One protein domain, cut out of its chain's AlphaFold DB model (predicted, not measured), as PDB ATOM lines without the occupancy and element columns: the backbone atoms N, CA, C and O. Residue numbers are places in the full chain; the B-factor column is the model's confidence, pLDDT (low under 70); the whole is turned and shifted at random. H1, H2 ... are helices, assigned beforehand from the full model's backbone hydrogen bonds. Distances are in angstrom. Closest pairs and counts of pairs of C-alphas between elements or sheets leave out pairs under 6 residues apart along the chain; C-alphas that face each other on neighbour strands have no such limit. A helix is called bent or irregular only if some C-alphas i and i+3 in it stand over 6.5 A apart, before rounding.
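What this domain is: This is residues 2 to 66 of the 67 residues of an uncharacterized protein of Acinetobacter sp. C15 (UniProt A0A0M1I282). One long helix, H2, has the short helix H3 packed on its side, and from this small body two arms stick out: residues 2 to 13 past one end of H2, with H1 at the tip, and residues 53 to 66, with H4 near their end, well away from H2. Beyond the other end of H2 the link to H3 makes a loop, in which residues 32 to 37 stick out, and folds back to bring H3 onto H2. The printed part has 65 residues with four named helices, H1, H2, H3 and H4 in that order along the chain, and no named strand; its class is all helix. It is extended, with a radius of gyration of the C-alphas of 16.9 A, and its outline is flat, with spans of 48 by 36 by 19 A.

How they stand to each other: H2, residues 14 to 31, is the longest helix by residues. It touches H3, residues 42 to 45, with its residues 20 to 28 alone. The closest C-alphas of the two are those of Gly 24 and Ser 42, 4.7 A apart, and their centres are 7.7 A apart. H1, residues 2 to 9, touches no helix; it is apart from H2, though a tight link of 4 residues joins them. H4, residues 59 to 64, touches no helix either, and is apart from both H2 and H3. In H1, H2 and H4 every O i to N i+4 pair is within hydrogen-bond range; H3 is too short for such a pair, and its 1 pair of O i and N i+3 is within range.

Where its parts are: H2 runs 25.3 A from C-alpha 14 at (-34.109, 8.805, -72.161) to C-alpha 31 at (-21.422, -7.087, -87.181). H3 has four residues, Ser 42 to Phe 45, and is 5.8 A from first to last C-alpha. H1, Trp 2 to Arg 9, begins with C-alpha 2 at (-44.183, 10.126, -62.852) and is 10.8 A from first to last C-alpha. H4, Leu 59 to Glu 64, is 8.7 A from first to last C-alpha and ends with C-alpha 64 at (-16.086, -12.363, -52.443). No helix is bent or irregular.

The domain as a whole: The two C-alphas farthest apart are those of Ala 4 and Lys 35, at 47.6 A; those of Trp 2 and Gly 66, the first and last printed, are 34.1 A apart. The printed part has no cut. The link from H2 to H3, 10 residues, is short, and the link from H3 to H4, residues 46 to 58, is long. The mean pLDDT of the printed part is 79.7; it is under 70 at residue 2, residues 52 to 59 and residue 66.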
ATOM      1  N   TRP A   2     -45.431   9.928 -62.079       68.25
ATOM      2  CA  TRP A   2     -44.183  10.126 -62.852       68.25
ATOM      3  C   TRP A   2     -43.300  11.297 -62.388       68.25
ATOM      4  O   TRP A   2     -42.075  11.202 -62.363       68.25
ATOM      5  N   ARG A   3     -43.932  12.396 -61.961       75.69
ATOM      6  CA  ARG A   3     -43.246  13.611 -61.500       75.69
ATOM      7  C   ARG A   3     -42.424  13.372 -60.222       75.69
ATOM      8  O   ARG A   3     -41.240  13.680 -60.209       75.69
ATOM      9  N   ALA A   4     -43.014  12.700 -59.228       79.12
ATOM     10  CA  ALA A   4     -42.346  12.329 -57.977       79.12
ATOM     11  C   ALA A   4     -41.177  11.341 -58.180       79.12
ATOM     12  O   ALA A   4     -40.179  11.395 -57.467       79.12
ATOM     13  N   TYR A   5     -41.267  10.451 -59.177       73.06
ATOM     14  CA  TYR A   5     -40.162   9.558 -59.542       73.06
ATOM     15  C   TYR A   5     -38.977  10.336 -60.136       73.06
ATOM     16  O   TYR A   5     -37.834  10.118 -59.733       73.06
ATOM     17  N   ARG A   6     -39.261  11.291 -61.035       74.56
ATOM     18  CA  ARG A   6     -38.262  12.210 -61.606       74.56
ATOM     19  C   ARG A   6     -37.598  13.091 -60.547       74.56
ATOM     20  O   ARG A   6     -36.402  13.327 -60.629       74.56
ATOM     21  N   GLU A   7     -38.351  13.562 -59.556       73.50
ATOM     22  CA  GLU A   7     -37.793  14.348 -58.447       73.50
ATOM     23  C   GLU A   7     -36.904  13.503 -57.526       73.50
ATOM     24  O   GLU A   7     -35.860  13.972 -57.093       73.50
ATOM     25  N   LYS A   8     -37.265  12.237 -57.270       72.25
ATOM     26  CA  LYS A   8     -36.518  11.359 -56.353       72.25
ATOM     27  C   LYS A   8     -35.256  10.733 -56.962       72.25
ATOM     28  O   LYS A   8     -34.301  10.471 -56.238       72.25
ATOM     29  N   ARG A   9     -35.264  10.406 -58.259       72.06
ATOM     30  CA  ARG A   9     -34.176   9.671 -58.947       72.06
ATOM     31  C   ARG A   9     -33.473  10.491 -60.036       72.06
ATOM     32  O   ARG A   9     -32.459  10.040 -60.555       72.06
ATOM     33  N   GLY A  10     -33.989  11.675 -60.374       74.19
ATOM     34  CA  GLY A  10     -33.445  12.543 -61.415       74.19
ATOM     35  C   GLY A  10     -34.011  12.273 -62.814       74.19
ATOM     36  O   GLY A  10     -35.110  11.739 -62.995       74.19
ATOM     37  N   SER A  11     -33.262  12.697 -63.835       73.56
ATOM     38  CA  SER A  11     -33.610  12.444 -65.235       73.56
ATOM     39  C   SER A  11     -33.571  10.947 -65.543       73.56
ATOM     40  O   SER A  11     -32.721  10.216 -65.052       73.56
ATOM     41  N   LEU A  12     -34.466  10.494 -66.418       73.62
ATOM     42  CA  LEU A  12     -34.516   9.100 -66.871       73.62
ATOM     43  C   LEU A  12     -33.436   8.757 -67.904       73.62
ATOM     44  O   LEU A  12     -33.398   7.626 -68.384       73.62
ATOM     45  N   PHE A  13     -32.611   9.739 -68.288       80.19
ATOM     46  CA  PHE A  13     -31.595   9.606 -69.332       80.19
ATOM     47  C   PHE A  13     -32.165   9.038 -70.646       80.19
ATOM     48  O   PHE A  13     -31.494   8.291 -71.344       80.19
ATOM     49  N   ILE A  14     -33.417   9.377 -70.990       83.62
ATOM     50  CA  ILE A  14     -34.109   8.805 -72.161       83.62
ATOM     51  C   ILE A  14     -33.356   9.116 -73.457       83.62
ATOM     52  O   ILE A  14     -33.183   8.210 -74.260       83.62
ATOM     53  N   GLY A  15     -32.864  10.348 -73.636       82.62
ATOM     54  CA  GLY A  15     -32.057  10.709 -74.811       82.62
ATOM     55  C   GLY A  15     -30.823   9.818 -74.946       82.62
ATOM     56  O   GLY A  15     -30.653   9.158 -75.963       82.62
ATOM     57  N   ARG A  16     -30.061   9.679 -73.854       84.88
ATOM     58  CA  ARG A  16     -28.903   8.779 -73.781       84.88
ATOM     59  C   ARG A  16     -29.265   7.325 -74.108       84.88
ATOM     60  O   ARG A  16     -28.579   6.670 -74.876       84.88
ATOM     61  N   ARG A  17     -30.374   6.810 -73.567       85.94
ATOM     62  CA  ARG A  17     -30.840   5.437 -73.839       85.94
ATOM     63  C   ARG A  17     -31.240   5.227 -75.299       85.94
ATOM     64  O   ARG A  17     -31.022   4.144 -75.829       85.94
ATOM     65  N   ILE A  18     -31.837   6.233 -75.936       88.62
ATOM     66  CA  ILE A  18     -32.173   6.185 -77.363       88.62
ATOM     67  C   ILE A  18     -30.890   6.177 -78.201       88.62
ATOM     68  O   ILE A  18     -30.774   5.349 -79.099       88.62
ATOM     69  N   GLU A  19     -29.914   7.029 -77.881       87.50
ATOM     70  CA  GLU A  19     -28.600   7.036 -78.542       87.50
ATOM     71  C   GLU A  19     -27.901   5.675 -78.424       87.50
ATOM     72  O   GLU A  19     -27.496   5.108 -79.438       87.50
ATOM     73  N   GLN A  20     -27.872   5.088 -77.223       89.12
ATOM     74  CA  GLN A  20     -27.323   3.748 -76.982       89.12
ATOM     75  C   GLN A  20     -28.052   2.654 -77.765       89.12
ATOM     76  O   GLN A  20     -27.411   1.774 -78.340       89.12
ATOM     77  N   ALA A  21     -29.384   2.715 -77.847       89.00
ATOM     78  CA  ALA A  21     -30.159   1.768 -78.641       89.00
ATOM     79  C   ALA A  21     -29.828   1.869 -80.141       89.00
ATOM     80  O   ALA A  21     -29.694   0.845 -80.814       89.00
ATOM     81  N   ILE A  22     -29.656   3.086 -80.663       91.12
ATOM     82  CA  ILE A  22     -29.290   3.320 -82.065       91.12
ATOM     83  C   ILE A  22     -27.851   2.857 -82.334       91.12
ATOM     84  O   ILE A  22     -27.622   2.141 -83.308       91.12
ATOM     85  N   GLY A  23     -26.893   3.192 -81.464       89.31
ATOM     86  CA  GLY A  23     -25.503   2.736 -81.577       89.31
ATOM     87  C   GLY A  23     -25.382   1.210 -81.542       89.31
ATOM     88  O   GLY A  23     -24.674   0.619 -82.359       89.31
ATOM     89  N   GLY A  24     -26.147   0.553 -80.665       89.81
ATOM     90  CA  GLY A  24     -26.250  -0.906 -80.610       89.81
ATOM     91  C   GLY A  24     -26.829  -1.514 -81.887       89.81
ATOM     92  O   GLY A  24     -26.301  -2.503 -82.394       89.81
ATOM     93  N   LEU A  25     -27.867  -0.900 -82.457       91.19
ATOM     94  CA  LEU A  25     -28.465  -1.359 -83.711       91.19
ATOM     95  C   LEU A  25     -27.503  -1.211 -84.900       91.19
ATOM     96  O   LEU A  25     -27.417  -2.115 -85.732       91.19
ATOM     97  N   MET A  26     -26.743  -0.116 -84.959       89.75
ATOM     98  CA  MET A  26     -25.722   0.106 -85.989       89.75
ATOM     99  C   MET A  26     -24.585  -0.915 -85.895       89.75
ATOM    100  O   MET A  26     -24.201  -1.500 -86.910       89.75
ATOM    101  N   ALA A  27     -24.099  -1.194 -84.682       90.00
ATOM    102  CA  ALA A  27     -23.106  -2.238 -84.458       90.00
ATOM    103  C   ALA A  27     -23.652  -3.624 -84.807       90.00
ATOM    104  O   ALA A  27     -22.974  -4.385 -85.486       90.00
ATOM    105  N   PHE A  28     -24.889  -3.945 -84.425       90.75
ATOM    106  CA  PHE A  28     -25.526  -5.212 -84.785       90.75
ATOM    107  C   PHE A  28     -25.630  -5.389 -86.306       90.75
ATOM    108  O   PHE A  28     -25.266  -6.439 -86.836       90.75
ATOM    109  N   TYR A  29     -26.066  -4.348 -87.021       91.12
ATOM    110  CA  TYR A  29     -26.172  -4.373 -88.478       91.12
ATOM    111  C   TYR A  29     -24.814  -4.556 -89.165       91.12
ATOM    112  O   TYR A  29     -24.695  -5.360 -90.090       91.12
ATOM    113  N   HIS A  30     -23.788  -3.831 -88.711       90.19
ATOM    114  CA  HIS A  30     -22.425  -3.971 -89.218       90.19
ATOM    115  C   HIS A  30     -21.863  -5.370 -88.923       90.19
ATOM    116  O   HIS A  30     -21.428  -6.074 -89.832       90.19
ATOM    117  N   ASN A  31     -21.960  -5.815 -87.669       89.69
ATOM    118  CA  ASN A  31     -21.422  -7.087 -87.181       89.69
ATOM    119  C   ASN A  31     -22.108  -8.312 -87.794       89.69
ATOM    120  O   ASN A  31     -21.501  -9.380 -87.852       89.69
ATOM    121  N   GLY A  32     -23.345  -8.166 -88.274       89.44
ATOM    122  CA  GLY A  32     -24.034  -9.195 -89.050       89.44
ATOM    123  C   GLY A  32     -23.465  -9.408 -90.458       89.44
ATOM    124  O   GLY A  32     -23.759 -10.429 -91.074       89.44
ATOM    125  N   LYS A  33     -22.658  -8.473 -90.976       89.81
ATOM    126  CA  LYS A  33     -22.095  -8.515 -92.337       89.81
ATOM    127  C   LYS A  33     -20.599  -8.802 -92.394       89.81
ATOM    128  O   LYS A  33     -20.081  -9.053 -93.480       89.81
ATOM    129  N   VAL A  34     -19.910  -8.736 -91.262       90.31
ATOM    130  CA  VAL A  34     -18.454  -8.891 -91.178       90.31
ATOM    131  C   VAL A  34     -18.072 -10.149 -90.405       90.31
ATOM    132  O   VAL A  34     -18.890 -10.753 -89.704       90.31
ATOM    133  N   LYS A  35     -16.813 -10.570 -90.544       89.25
ATOM    134  CA  LYS A  35     -16.270 -11.684 -89.767       89.25
ATOM    135  C   LYS A  35     -16.166 -11.296 -88.286       89.25
ATOM    136  O   LYS A  35     -16.107 -10.108 -87.978       89.25
ATOM    137  N   PRO A  36     -16.115 -12.269 -87.357       85.56
ATOM    138  CA  PRO A  36     -15.991 -11.987 -85.925       85.56
ATOM    139  C   PRO A  36     -14.815 -11.069 -85.562       85.56
ATOM    140  O   PRO A  36     -14.939 -10.271 -84.640       85.56
ATOM    141  N   GLU A  37     -13.720 -11.175 -86.312       86.50
ATOM    142  CA  GLU A  37     -12.465 -10.418 -86.170       86.50
ATOM    143  C   GLU A  37     -12.637  -8.918 -86.461       86.50
ATOM    144  O   GLU A  37     -11.965  -8.087 -85.861       86.50
ATOM    145  N   ASP A  38     -13.576  -8.578 -87.344       87.31
ATOM    146  CA  ASP A  38     -13.836  -7.213 -87.815       87.31
ATOM    147  C   ASP A  38     -15.046  -6.574 -87.105       87.31
ATOM    148  O   ASP A  38     -15.561  -5.532 -87.525       87.31
ATOM    149  N   ARG A  39     -15.570  -7.225 -86.058       88.38
ATOM    150  CA  ARG A  39     -16.724  -6.711 -85.318       88.38
ATOM    151  C   ARG A  39     -16.349  -5.461 -84.541       88.38
ATOM    152  O   ARG A  39     -15.285  -5.364 -83.941       88.38
ATOM    153  N   VAL A  40     -17.286  -4.525 -84.506       86.19
ATOM    154  CA  VAL A  40     -17.138  -3.249 -83.812       86.19
ATOM    155  C   VAL A  40     -18.082  -3.173 -82.621       86.19
ATOM    156  O   VAL A  40     -19.186  -3.727 -82.648       86.19
ATOM    157  N   ASP A  41     -17.657  -2.468 -81.577       84.69
ATOM    158  CA  ASP A  41     -18.517  -2.158 -80.439       84.69
ATOM    159  C   ASP A  41     -19.499  -1.030 -80.797       84.69
ATOM    160  O   ASP A  41     -19.156  -0.094 -81.511       84.69
ATOM    161  N   SER A  42     -20.710  -1.075 -80.252       84.50
ATOM    162  CA  SER A  42     -21.677   0.029 -80.277       84.50
ATOM    163  C   SER A  42     -21.107   1.392 -79.863       84.50
ATOM    164  O   SER A  42     -21.528   2.417 -80.402       84.50
ATOM    165  N   VAL A  43     -20.121   1.418 -78.961       83.94
ATOM    166  CA  VAL A  43     -19.502   2.645 -78.445       83.94
ATOM    167  C   VAL A  43     -18.772   3.432 -79.541       83.94
ATOM    168  O   VAL A  43     -18.634   4.647 -79.417       83.94
ATOM    169  N   ILE A  44     -18.384   2.811 -80.668       85.44
ATOM    170  CA  ILE A  44     -17.772   3.558 -81.786       85.44
ATOM    171  C   ILE A  44     -18.722   4.608 -82.379       85.44
ATOM    172  O   ILE A  44     -18.274   5.599 -82.949       85.44
ATOM    173  N   PHE A  45     -20.034   4.396 -82.240       84.62
ATOM    174  CA  PHE A  45     -21.068   5.305 -82.728       84.62
ATOM    175  C   PHE A  45     -21.437   6.382 -81.695       84.62
ATOM    176  O   PHE A  45     -22.267   7.242 -81.980       84.62
ATOM    177  N   MET A  46     -20.824   6.342 -80.507       86.94
ATOM    178  CA  MET A  46     -21.078   7.242 -79.381       86.94
ATOM    179  C   MET A  46     -19.751   7.781 -78.813       86.94
ATOM    180  O   MET A  46     -19.403   7.488 -77.672       86.94
ATOM    181  N   PRO A  47     -18.979   8.560 -79.595       79.81
ATOM    182  CA  PRO A  47     -17.621   8.970 -79.222       79.81
ATOM    183  C   PRO A  47     -17.562   9.908 -78.007       79.81
ATOM    184  O   PRO A  47     -16.498  10.084 -77.420       79.81
ATOM    185  N   HIS A  48     -18.686  10.535 -77.652       81.31
ATOM    186  CA  HIS A  48     -18.845  11.395 -76.478       81.31
ATOM    187  C   HIS A  48     -19.150  10.624 -75.193       81.31
ATOM    188  O   HIS A  48     -19.084  11.214 -74.116       81.31
ATOM    189  N   GLU A  49     -19.514   9.343 -75.280       77.81
ATOM    190  CA  GLU A  49     -19.666   8.509 -74.094       77.81
ATOM    191  C   GLU A  49     -18.312   7.943 -73.665       77.81
ATOM    192  O   GLU A  49     -17.547   7.417 -74.475       77.81
ATOM    193  N   ASP A  50     -18.032   8.008 -72.361       75.94
ATOM    194  CA  ASP A  50     -16.918   7.267 -71.784       75.94
ATOM    195  C   ASP A  50     -17.099   5.781 -72.098       75.94
ATOM    196  O   ASP A  50     -18.158   5.201 -71.823       75.94
ATOM    197  N   LYS A  51     -16.057   5.156 -72.659       70.81
ATOM    198  CA  LYS A  51     -16.043   3.703 -72.843       70.81
ATOM    199  C   LYS A  51     -16.341   3.044 -71.494       70.81
ATOM    200  O   LYS A  51     -15.822   3.523 -70.477       70.81
ATOM    201  N   PRO A  52     -17.164   1.978 -71.457       66.75
ATOM    202  CA  PRO A  52     -17.380   1.246 -70.223       66.75
ATOM    203  C   PRO A  52     -16.004   0.875 -69.679       66.75
ATOM    204  O   PRO A  52     -15.210   0.249 -70.378       66.75
ATOM    205  N   LYS A  53     -15.688   1.348 -68.468       60.38
ATOM    206  CA  LYS A  53     -14.486   0.892 -67.776       60.38
ATOM    207  C   LYS A  53     -14.642  -0.612 -67.665       60.38
ATOM    208  O   LYS A  53     -15.586  -1.062 -67.016       60.38
ATOM    209  N   GLU A  54     -13.775  -1.356 -68.338       59.84
ATOM    210  CA  GLU A  54     -13.654  -2.785 -68.108       59.84
ATOM    211  C   GLU A  54     -13.319  -2.924 -66.627       59.84
ATOM    212  O   GLU A  54     -12.239  -2.556 -66.166       59.84
ATOM    213  N   ILE A  55     -14.321  -3.306 -65.839       60.81
ATOM    214  CA  ILE A  55     -14.094  -3.699 -64.463       60.81
ATOM    215  C   ILE A  55     -13.444  -5.065 -64.615       60.81
ATOM    216  O   ILE A  55     -14.140  -6.070 -64.747       60.81
ATOM    217  N   GLU A  56     -12.116  -5.082 -64.687       56.44
ATOM    218  CA  GLU A  56     -11.329  -6.294 -64.504       56.44
ATOM    219  C   GLU A  56     -11.536  -6.734 -63.054       56.44
ATOM    220  O   GLU A  56     -10.751  -6.432 -62.161       56.44
ATOM    221  N   LEU A  57     -12.684  -7.357 -62.789       61.78
ATOM    222  CA  LEU A  57     -12.952  -7.961 -61.503       61.78
ATOM    223  C   LEU A  57     -12.094  -9.220 -61.460       61.78
ATOM    224  O   LEU A  57     -12.303 -10.146 -62.248       61.78
ATOM    225  N   SER A  58     -11.110  -9.236 -60.566       68.38
ATOM    226  CA  SER A  58     -10.400 -10.469 -60.250       68.38
ATOM    227  C   SER A  58     -11.428 -11.551 -59.892       68.38
ATOM    228  O   SER A  58     -12.423 -11.262 -59.222       68.38
ATOM    229  N   LEU A  59     -11.198 -12.795 -60.326       66.25
ATOM    230  CA  LEU A  59     -12.030 -13.950 -59.955       66.25
ATOM    231  C   LEU A  59     -12.252 -14.020 -58.435       66.25
ATOM    232  O   LEU A  59     -13.358 -14.319 -57.990       66.25
ATOM    233  N   ASP A  60     -11.232 -13.654 -57.659       73.25
ATOM    234  CA  ASP A  60     -11.299 -13.614 -56.200       73.25
ATOM    235  C   ASP A  60     -12.285 -12.540 -55.698       73.25
ATOM    236  O   ASP A  60     -13.099 -12.806 -54.815       73.25
ATOM    237  N   GLU A  61     -12.295 -11.349 -56.308       71.25
ATOM    238  CA  GLU A  61     -13.245 -10.275 -55.972       71.25
ATOM    239  C   GLU A  61     -14.683 -10.590 -56.413       71.25
ATOM    240  O   GLU A  61     -15.640 -10.128 -55.784       71.25
ATOM    241  N   ALA A  62     -14.858 -11.357 -57.493       72.75
ATOM    242  CA  ALA A  62     -16.169 -11.823 -57.944       72.75
ATOM    243  C   ALA A  62     -16.776 -12.810 -56.939       72.75
ATOM    244  O   ALA A  62     -17.931 -12.659 -56.531       72.75
ATOM    245  N   MET A  63     -15.957 -13.761 -56.480       74.88
ATOM    246  CA  MET A  63     -16.339 -14.744 -55.469       74.88
ATOM    247  C   MET A  63     -16.635 -14.095 -54.113       74.88
ATOM    248  O   MET A  63     -17.614 -14.464 -53.466       74.88
ATOM    249  N   GLU A  64     -15.850 -13.098 -53.695       78.88
ATOM    250  CA  GLU A  64     -16.086 -12.363 -52.443       78.88
ATOM    251  C   GLU A  64     -17.409 -11.576 -52.470       78.88
ATOM    252  O   GLU A  64     -18.112 -11.489 -51.464       78.88
ATOM    253  N   LYS A  65     -17.798 -11.048 -53.640       74.88
ATOM    254  CA  LYS A  65     -19.070 -10.331 -53.831       74.88
ATOM    255  C   LYS A  65     -20.278 -11.246 -54.069       74.88
ATOM    256  O   LYS A  65     -21.391 -10.730 -54.164       74.88
ATOM    257  N   GLY A  66     -20.083 -12.565 -54.122       60.22
ATOM    258  CA  GLY A  66     -21.159 -13.549 -54.278       60.22
ATOM    259  C   GLY A  66     -21.908 -13.447 -55.610       60.22
ATOM    260  O   GLY A  66     -23.124 -13.650 -55.634       60.22
TER     261      GLY A  66